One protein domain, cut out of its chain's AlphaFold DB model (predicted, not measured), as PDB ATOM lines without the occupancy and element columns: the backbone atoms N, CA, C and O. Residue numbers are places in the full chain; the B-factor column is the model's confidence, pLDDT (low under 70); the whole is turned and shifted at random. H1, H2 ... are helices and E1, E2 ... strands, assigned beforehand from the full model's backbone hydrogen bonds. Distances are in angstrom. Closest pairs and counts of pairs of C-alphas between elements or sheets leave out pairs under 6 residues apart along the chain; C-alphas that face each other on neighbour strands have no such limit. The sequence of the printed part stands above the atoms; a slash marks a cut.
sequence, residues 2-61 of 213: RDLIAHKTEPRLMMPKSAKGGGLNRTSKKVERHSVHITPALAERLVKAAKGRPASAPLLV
ATOM      1  N   ARG A   2     -38.397 -37.030 -45.753       77.25
ATOM      2  CA  ARG A   2     -37.578 -37.772 -44.764       77.25
ATOM      3  C   ARG A   2     -36.267 -38.346 -45.325       77.25
ATOM      4  O   ARG A   2     -35.289 -38.434 -44.594       77.25
ATOM      5  N   ASP A   3     -36.252 -38.720 -46.603       85.31
ATOM      6  CA  ASP A   3     -35.144 -39.474 -47.206       85.31
ATOM      7  C   ASP A   3     -34.070 -38.608 -47.888       85.31
ATOM      8  O   ASP A   3     -33.021 -39.126 -48.256       85.31
ATOM      9  N   LEU A   4     -34.301 -37.305 -48.063       89.50
ATOM     10  CA  LEU A   4     -33.345 -36.397 -48.703       89.50
ATOM     11  C   LEU A   4     -32.603 -35.571 -47.648       89.50
ATOM     12  O   LEU A   4     -33.216 -34.776 -46.939       89.50
ATOM     13  N   ILE A   5     -31.279 -35.708 -47.605       91.31
ATOM     14  CA  ILE A   5     -30.381 -34.877 -46.799       91.31
ATOM     15  C   ILE A   5     -29.753 -33.836 -47.734       91.31
ATOM     16  O   ILE A   5     -28.769 -34.110 -48.421       91.31
ATOM     17  N   ALA A   6     -30.340 -32.638 -47.781       86.69
ATOM     18  CA  ALA A   6     -29.944 -31.552 -48.684       86.69
ATOM     19  C   ALA A   6     -28.789 -30.698 -48.121       86.69
ATOM     20  O   ALA A   6     -28.929 -29.492 -47.926       86.69
ATOM     21  N   HIS A   7     -27.647 -31.326 -47.824       89.62
ATOM     22  CA  HIS A   7     -26.441 -30.595 -47.425       89.62
ATOM     23  C   HIS A   7     -25.841 -29.841 -48.622       89.62
ATOM     24  O   HIS A   7     -25.843 -30.356 -49.740       89.62
ATOM     25  N   LYS A   8     -25.291 -28.641 -48.396       87.19
ATOM     26  CA  LYS A   8     -24.792 -27.766 -49.472       87.19
ATOM     27  C   LYS A   8     -23.637 -28.391 -50.265       87.19
ATOM     28  O   LYS A   8     -23.563 -28.213 -51.475       87.19
ATOM     29  N   THR A   9     -22.743 -29.111 -49.588       89.94
ATOM     30  CA  THR A   9     -21.528 -29.688 -50.195       89.94
ATOM     31  C   THR A   9     -21.546 -31.211 -50.275       89.94
ATOM     32  O   THR A   9     -20.839 -31.785 -51.093       89.94
ATOM     33  N   GLU A  10     -22.368 -31.873 -49.458       91.81
ATOM     34  CA  GLU A  10     -22.379 -33.336 -49.319       91.81
ATOM     35  C   GLU A  10     -23.810 -33.883 -49.264       91.81
ATOM     36  O   GLU A  10     -24.215 -34.506 -48.274       91.81
ATOM     37  N   PRO A  11     -24.647 -33.597 -50.271       95.38
ATOM     38  CA  PRO A  11     -26.016 -34.061 -50.232       95.38
ATOM     39  C   PRO A  11     -26.077 -35.580 -50.397       95.38
ATOM     40  O   PRO A  11     -25.321 -36.197 -51.154       95.38
ATOM     41  N   ARG A  12     -27.004 -36.197 -49.665       94.69
ATOM     42  CA  ARG A  12     -27.179 -37.653 -49.639       94.69
ATOM     43  C   ARG A  12     -28.648 -38.031 -49.624       94.69
ATOM     44  O   ARG A  12     -29.504 -37.264 -49.185       94.69
ATOM     45  N   LEU A  13     -28.923 -39.244 -50.077       92.94
ATOM     46  CA  LEU A  13     -30.250 -39.838 -50.096       92.94
ATOM     47  C   LEU A  13     -30.239 -41.115 -49.256       92.94
ATOM     48  O   LEU A  13     -29.369 -41.966 -49.422       92.94
ATOM     49  N   MET A  14     -31.184 -41.236 -48.331       91.50
ATOM     50  CA  MET A  14     -31.306 -42.385 -47.440       91.50
ATOM     51  C   MET A  14     -32.206 -43.435 -48.081       91.50
ATOM     52  O   MET A  14     -33.432 -43.331 -48.046       91.50
ATOM     53  N   MET A  15     -31.587 -44.462 -48.656       87.38
ATOM     54  CA  MET A  15     -32.277 -45.501 -49.413       87.38
ATOM     55  C   MET A  15     -32.474 -46.764 -48.570       87.38
ATOM     56  O   MET A  15     -31.520 -47.214 -47.928       87.38
ATOM     57  N   PRO A  16     -33.666 -47.388 -48.579       84.50
ATOM     58  CA  PRO A  16     -33.850 -48.695 -47.957       84.50
ATOM     59  C   PRO A  16     -32.985 -49.734 -48.678       84.50
ATOM     60  O   PRO A  16     -32.825 -49.686 -49.902       84.50
ATOM     61  N   LYS A  17     -32.417 -50.693 -47.945       82.69
ATOM     62  CA  LYS A  17     -31.721 -51.806 -48.591       82.69
ATOM     63  C   LYS A  17     -32.727 -52.714 -49.296       82.69
ATOM     64  O   LYS A  17     -33.794 -53.036 -48.781       82.69
ATOM     65  N   SER A  18     -32.335 -53.196 -50.474       69.75
ATOM     66  CA  SER A  18     -33.153 -54.052 -51.349       69.75
ATOM     67  C   SER A  18     -33.592 -55.380 -50.697       69.75
ATOM     68  O   SER A  18     -34.548 -56.005 -51.156       69.75
ATOM     69  N   ALA A  19     -32.921 -55.822 -49.620       66.06
ATOM     70  CA  ALA A  19     -33.143 -57.114 -48.961       66.06
ATOM     71  C   ALA A  19     -33.125 -58.317 -49.930       66.06
ATOM     72  O   ALA A  19     -33.797 -59.329 -49.706       66.06
ATOM     73  N   LYS A  20     -32.344 -58.198 -51.014       66.69
ATOM     74  CA  LYS A  20     -32.049 -59.277 -51.962       66.69
ATOM     75  C   LYS A  20     -31.330 -60.429 -51.238       66.69
ATOM     76  O   LYS A  20     -30.558 -60.189 -50.308       66.69
ATOM     77  N   GLY A  21     -31.610 -61.669 -51.651       63.28
ATOM     78  CA  GLY A  21     -30.971 -62.881 -51.118       63.28
ATOM     79  C   GLY A  21     -31.775 -63.673 -50.078       63.28
ATOM     80  O   GLY A  21     -31.181 -64.469 -49.365       63.28
ATOM     81  N   GLY A  22     -33.090 -63.440 -49.953       55.88
ATOM     82  CA  GLY A  22     -34.071 -64.399 -49.402       55.88
ATOM     83  C   GLY A  22     -33.943 -64.874 -47.943       55.88
ATOM     84  O   GLY A  22     -34.858 -65.527 -47.462       55.88
ATOM     85  N   GLY A  23     -32.864 -64.561 -47.224       66.62
ATOM     86  CA  GLY A  23     -32.590 -65.149 -45.911       66.62
ATOM     87  C   GLY A  23     -33.545 -64.719 -44.792       66.62
ATOM     88  O   GLY A  23     -34.249 -63.714 -44.907       66.62
ATOM     89  N   LEU A  24     -33.477 -65.437 -43.664       59.91
ATOM     90  CA  LEU A  24     -34.280 -65.255 -42.435       59.91
ATOM     91  C   LEU A  24     -34.380 -63.793 -41.946       59.91
ATOM     92  O   LEU A  24     -35.378 -63.389 -41.365       59.91
ATOM     93  N   ASN A  25     -33.383 -62.966 -42.268       66.31
ATOM     94  CA  ASN A  25     -33.301 -61.549 -41.905       66.31
ATOM     95  C   ASN A  25     -33.821 -60.587 -42.996       66.31
ATOM     96  O   ASN A  25     -33.428 -59.422 -43.041       66.31
ATOM     97  N   ARG A  26     -34.667 -61.037 -43.932       65.44
ATOM     98  CA  ARG A  26     -35.163 -60.191 -45.037       65.44
ATOM     99  C   ARG A  26     -35.908 -58.955 -44.528       65.44
ATOM    100  O   ARG A  26     -35.687 -57.863 -45.043       65.44
ATOM    101  N   THR A  27     -36.757 -59.111 -43.514       65.00
ATOM    102  CA  THR A  27     -37.548 -58.008 -42.947       65.00
ATOM    103  C   THR A  27     -36.667 -56.983 -42.241       65.00
ATOM    104  O   THR A  27     -36.805 -55.793 -42.504       65.00
ATOM    105  N   SER A  28     -35.698 -57.421 -41.430       64.25
ATOM    106  CA  SER A  28     -34.752 -56.519 -40.760       64.25
ATOM    107  C   SER A  28     -33.837 -55.797 -41.755       64.25
ATOM    108  O   SER A  28     -33.627 -54.593 -41.629       64.25
ATOM    109  N   LYS A  29     -33.392 -56.476 -42.823       63.19
ATOM    110  CA  LYS A  29     -32.625 -55.849 -43.914       63.19
ATOM    111  C   LYS A  29     -33.403 -54.746 -44.637       63.19
ATOM    112  O   LYS A  29     -32.788 -53.774 -45.046       63.19
ATOM    113  N   LYS A  30     -34.730 -54.857 -44.795       66.94
ATOM    114  CA  LYS A  30     -35.549 -53.806 -45.442       66.94
ATOM    115  C   LYS A  30     -35.653 -52.525 -44.609       66.94
ATOM    116  O   LYS A  30     -35.885 -51.456 -45.171       66.94
ATOM    117  N   VAL A  31     -35.519 -52.635 -43.287       71.38
ATOM    118  CA  VAL A  31     -35.561 -51.484 -42.370       71.38
ATOM    119  C   VAL A  31     -34.258 -50.693 -42.439       71.38
ATOM    120  O   VAL A  31     -34.270 -49.468 -42.324       71.38
ATOM    121  N   GLU A  32     -33.142 -51.381 -42.668       81.38
ATOM    122  CA  GLU A  32     -31.838 -50.746 -42.780       81.38
ATOM    123  C   GLU A  32     -31.788 -49.803 -43.990       81.38
ATOM    124  O   GLU A  32     -32.126 -50.171 -45.120       81.38
ATOM    125  N   ARG A  33     -31.341 -48.568 -43.747       85.75
ATOM    126  CA  ARG A  33     -31.119 -47.568 -44.791       85.75
ATOM    127  C   ARG A  33     -29.632 -47.325 -44.968       85.75
ATOM    128  O   ARG A  33     -28.889 -47.278 -43.995       85.75
ATOM    129  N   HIS A  34     -29.218 -47.133 -46.210       88.50
ATOM    130  CA  HIS A  34     -27.858 -46.748 -46.560       88.50
ATOM    131  C   HIS A  34     -27.868 -45.377 -47.230       88.50
ATOM    132  O   HIS A  34     -28.854 -44.981 -47.856       88.50
ATOM    133  N   SER A  35     -26.773 -44.641 -47.067       91.12
ATOM    134  CA  SER A  35     -26.609 -43.324 -47.667       91.12
ATOM    135  C   SER A  35     -26.060 -43.442 -49.085       91.12
ATOM    136  O   SER A  35     -24.974 -43.986 -49.289       91.12
ATOM    137  N   VAL A  36     -26.771 -42.867 -50.045       91.94
ATOM    138  CA  VAL A  36     -26.314 -42.696 -51.425       91.94
ATOM    139  C   VAL A  36     -25.878 -41.250 -51.607       91.94
ATOM    140  O   VAL A  36     -26.670 -40.330 -51.403       91.94
ATOM    141  N   HIS A  37     -24.616 -41.046 -51.970       92.62
ATOM    142  CA  HIS A  37     -24.084 -39.718 -52.265       92.62
ATOM    143  C   HIS A  37     -24.635 -39.236 -53.606       92.62
ATOM    144  O   HIS A  37     -24.588 -39.962 -54.597       92.62
ATOM    145  N   ILE A  38     -25.175 -38.019 -53.622       94.50
ATOM    146  CA  ILE A  38     -25.721 -37.387 -54.825       94.50
ATOM    147  C   ILE A  38     -25.010 -36.062 -55.075       94.50
ATOM    148  O   ILE A  38     -24.367 -35.504 -54.189       94.50
ATOM    149  N   THR A  39     -25.111 -35.544 -56.293       95.00
ATOM    150  CA  THR A  39     -24.533 -34.237 -56.613       95.00
ATOM    151  C   THR A  39     -25.393 -33.101 -56.040       95.00
ATOM    152  O   THR A  39     -26.616 -33.261 -55.930       95.00
ATOM    153  N   PRO A  40     -24.806 -31.924 -55.739       94.69
ATOM    154  CA  PRO A  40     -25.562 -30.726 -55.361       94.69
ATOM    155  C   PRO A  40     -26.661 -30.367 -56.363       94.69
ATOM    156  O   PRO A  40     -27.811 -30.180 -55.973       94.69
ATOM    157  N   ALA A  41     -26.352 -30.414 -57.661       94.94
ATOM    158  CA  ALA A  41     -27.323 -30.148 -58.719       94.94
ATOM    159  C   ALA A  41     -28.517 -31.125 -58.700       94.94
ATOM    160  O   ALA A  41     -29.661 -30.724 -58.920       94.94
ATOM    161  N   LEU A  42     -28.287 -32.414 -58.420       94.50
ATOM    162  CA  LEU A  42     -29.380 -33.377 -58.277       94.50
ATOM    163  C   LEU A  42     -30.201 -33.097 -57.012       94.50
ATOM    164  O   LEU A  42     -31.430 -33.145 -57.061       94.50
ATOM    165  N   ALA A  43     -29.545 -32.764 -55.900       94.44
ATOM    166  CA  ALA A  43     -30.224 -32.423 -54.656       94.44
ATOM    167  C   ALA A  43     -31.153 -31.210 -54.830       94.44
ATOM    168  O   ALA A  43     -32.310 -31.265 -54.420       94.44
ATOM    169  N   GLU A  44     -30.700 -30.159 -55.515       93.50
ATOM    170  CA  GLU A  44     -31.509 -28.977 -55.835       93.50
ATOM    171  C   GLU A  44     -32.742 -29.324 -56.677       93.50
ATOM    172  O   GLU A  44     -33.856 -28.889 -56.367       93.50
ATOM    173  N   ARG A  45     -32.576 -30.165 -57.707       93.44
ATOM    174  CA  ARG A  45     -33.698 -30.650 -58.530       93.44
ATOM    175  C   ARG A  45     -34.722 -31.414 -57.691       93.44
ATOM    176  O   ARG A  45     -35.922 -31.211 -57.867       93.44
ATOM    177  N   LEU A  46     -34.262 -32.250 -56.762       92.25
ATOM    178  CA  LEU A  46     -35.129 -33.013 -55.864       92.25
ATOM    179  C   LEU A  46     -35.857 -32.113 -54.858       92.25
ATOM    180  O   LEU A  46     -37.057 -32.289 -54.654       92.25
ATOM    181  N   VAL A  47     -35.179 -31.113 -54.284       91.44
ATOM    182  CA  VAL A  47     -35.804 -30.111 -53.400       91.44
ATOM    183  C   VAL A  47     -36.879 -29.330 -54.152       91.44
ATOM    184  O   VAL A  47     -37.996 -29.187 -53.652       91.44
ATOM    185  N   LYS A  48     -36.585 -28.876 -55.376       91.50
ATOM    186  CA  LYS A  48     -37.552 -28.165 -56.222       91.50
ATOM    187  C   LYS A  48     -38.772 -29.035 -56.524       91.50
ATOM    188  O   LYS A  48     -39.895 -28.566 -56.363       91.50
ATOM    189  N   ALA A  49     -38.563 -30.298 -56.894       87.88
ATOM    190  CA  ALA A  49     -39.650 -31.246 -57.134       87.88
ATOM    191  C   ALA A  49     -40.453 -31.561 -55.857       87.88
ATOM    192  O   ALA A  49     -41.630 -31.896 -55.919       87.88
ATOM    193  N   ALA A  50     -39.835 -31.497 -54.675       88.69
ATOM    194  CA  ALA A  50     -40.463 -31.740 -53.374       88.69
ATOM    195  C   ALA A  50     -41.252 -30.556 -52.802       88.69
ATOM    196  O   ALA A  50     -42.007 -30.738 -51.845       88.69
ATOM    197  N   LYS A  51     -41.090 -29.353 -53.357       89.62
ATOM    198  CA  LYS A  51     -41.693 -28.132 -52.817       89.62
ATOM    199  C   LYS A  51     -43.219 -28.262 -52.719       89.62
ATOM    200  O   LYS A  51     -43.877 -28.646 -53.676       89.62
ATOM    201  N   GLY A  52     -43.770 -27.939 -51.548       87.75
ATOM    202  CA  GLY A  52     -45.213 -27.990 -51.282       87.75
ATOM    203  C   GLY A  52     -45.785 -29.386 -50.997       87.75
ATOM    204  O   GLY A  52     -46.976 -29.492 -50.726       87.75
ATOM    205  N   ARG A  53     -44.968 -30.452 -51.015       88.50
ATOM    206  CA  ARG A  53     -45.409 -31.819 -50.690       88.50
ATOM    207  C   ARG A  53     -45.220 -32.134 -49.197       88.50
ATOM    208  O   ARG A  53     -44.239 -31.676 -48.602       88.50
ATOM    209  N   PRO A  54     -46.113 -32.930 -48.570       86.06
ATOM    210  CA  PRO A  54     -45.968 -33.300 -47.165       86.06
ATOM    211  C   PRO A  54     -44.708 -34.142 -46.943       86.06
ATOM    212  O   PRO A  54     -44.211 -34.815 -47.845       86.06
ATOM    213  N   ALA A  55     -44.169 -34.133 -45.722       82.62
ATOM    214  CA  ALA A  55     -42.883 -34.771 -45.435       82.62
ATOM    215  C   ALA A  55     -42.865 -36.295 -45.650       82.62
ATOM    216  O   ALA A  55     -41.786 -36.842 -45.900       82.62
ATOM    217  N   SER A  56     -44.035 -36.930 -45.547       81.75
ATOM    218  CA  SER A  56     -44.300 -38.351 -45.786       81.75
ATOM    219  C   SER A  56     -44.598 -38.691 -47.250       81.75
ATOM    220  O   SER A  56     -44.688 -39.874 -47.572       81.75
ATOM    221  N   ALA A  57     -44.750 -37.701 -48.139       83.88
ATOM    222  CA  ALA A  57     -44.979 -37.975 -49.554       83.88
ATOM    223  C   ALA A  57     -43.755 -38.656 -50.194       83.88
ATOM    224  O   ALA A  57     -42.616 -38.310 -49.858       83.88
ATOM    225  N   PRO A  58     -43.962 -39.570 -51.157       83.38
ATOM    226  CA  PRO A  58     -42.881 -40.160 -51.940       83.38
ATOM    227  C   PRO A  58     -42.024 -39.102 -52.641       83.38
ATOM    228  O   PRO A  58     -42.545 -38.141 -53.209       83.38
ATOM    229  N   LEU A  59     -40.699 -39.288 -52.639       85.25
ATOM    230  CA  LEU A  59     -39.766 -38.361 -53.295       85.25
ATOM    231  C   LEU A  59     -39.975 -38.310 -54.801       85.25
ATOM    232  O   LEU A  59     -40.077 -37.224 -55.375       85.25
ATOM    233  N   LEU A  60     -40.081 -39.487 -55.405       83.69
ATOM    234  CA  LEU A  60     -40.262 -39.671 -56.832       83.69
ATOM    235  C   LEU A  60     -41.674 -40.195 -57.081       83.69
ATOM    236  O   LEU A  60     -42.115 -41.153 -56.447       83.69
ATOM    237  N   VAL A  61     -42.361 -39.542 -58.007       81.38
ATOM    238  CA  VAL A  61     -43.661 -39.942 -58.548       81.38
ATOM    239  C   VAL A  61     -43.523 -40.030 -60.063       81.38
ATOM    240  O   VAL A  61     -42.556 -39.507 -60.624       81.38
TER     241      VAL A  61
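What this domain is: This is residues 2 to 61 of the 213 residues of an uncharacterized protein of Bradyrhizobium macuxiense (UniProt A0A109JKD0). This is a loose, V-shaped model: a narrow ribbon of two antiparallel strands, E1 and E2, with the short helix H1 in the loop beyond one end, makes one limb, and the longer helix H2, turned off the ribbon's line at the other end, makes the second. The first residues run in the angle of the V, where residues 4 to 5 pair with E1, and the tail after H2, residues 51 to 61, folds back from the helix's end. The printed part has 60 residues with two named helices and two named strands, in the order E1, H1, E2, H2. The class is mixed, helices and strands, with under half of the residues in named elements. The whole is loose, with a radius of gyration of the C-alphas of 13.6 A, and elongated, spanning 39 by 25 by 14 A.

Where its parts are: Find C-alpha 12 at (-27.179, -37.653, -49.639); there E1 begins, and it runs through residues 12 to 16 over 13.0 A. Its neighbour E2 holds residues 33 to 37, 12.9 A from first to last C-alpha. Between them in the chain look for H1, residues 26 to 31, which begins at C-alpha 26, (-35.163, -60.191, -45.037), and is 9.1 A long. H2 takes residues 40 to 50 over 15.1 A and ends at C-alpha 50, (-40.463, -31.740, -53.374).

How they stand to each other: Start with the sheet, where E1 and E2 are antiparallel, with 148 degrees between their directions. C-alphas 12 and 37 face each other at 4.6 A, and C-alphas 16 and 33 at 4.3 A. Look for N 13 and O 36 at 2.8 A, and N 34 and O 15 at 2.9 A, both within hydrogen-bond range. Residues 4 to 5 pair antiparallel with residues 12 to 13 of E1. At one end of E1, the closest C-alphas of E1 and H1 are those of Pro 16 and Lys 30, 5.9 A apart. At its other end, the closest C-alphas of E1 and H2 are those of Arg 12 and Ala 43, 7.9 A apart. H1 and H2 are apart. In H1 and H2 every O i to N i+4 pair is within hydrogen-bond range.

The domain as a whole: The two C-alphas farthest apart are those of Leu 24 and Gly 52, at 39.8 A. The printed part has no cut from residue 2 to residue 61. The links from H1 to E2 and from E2 to H2 are tight, the link from E1 to H1 is short, and no link is long. The mean pLDDT of the printed part is 83.3; look to residues 18 to 30, of which 26 to 30 belong to H1, for the values under 70.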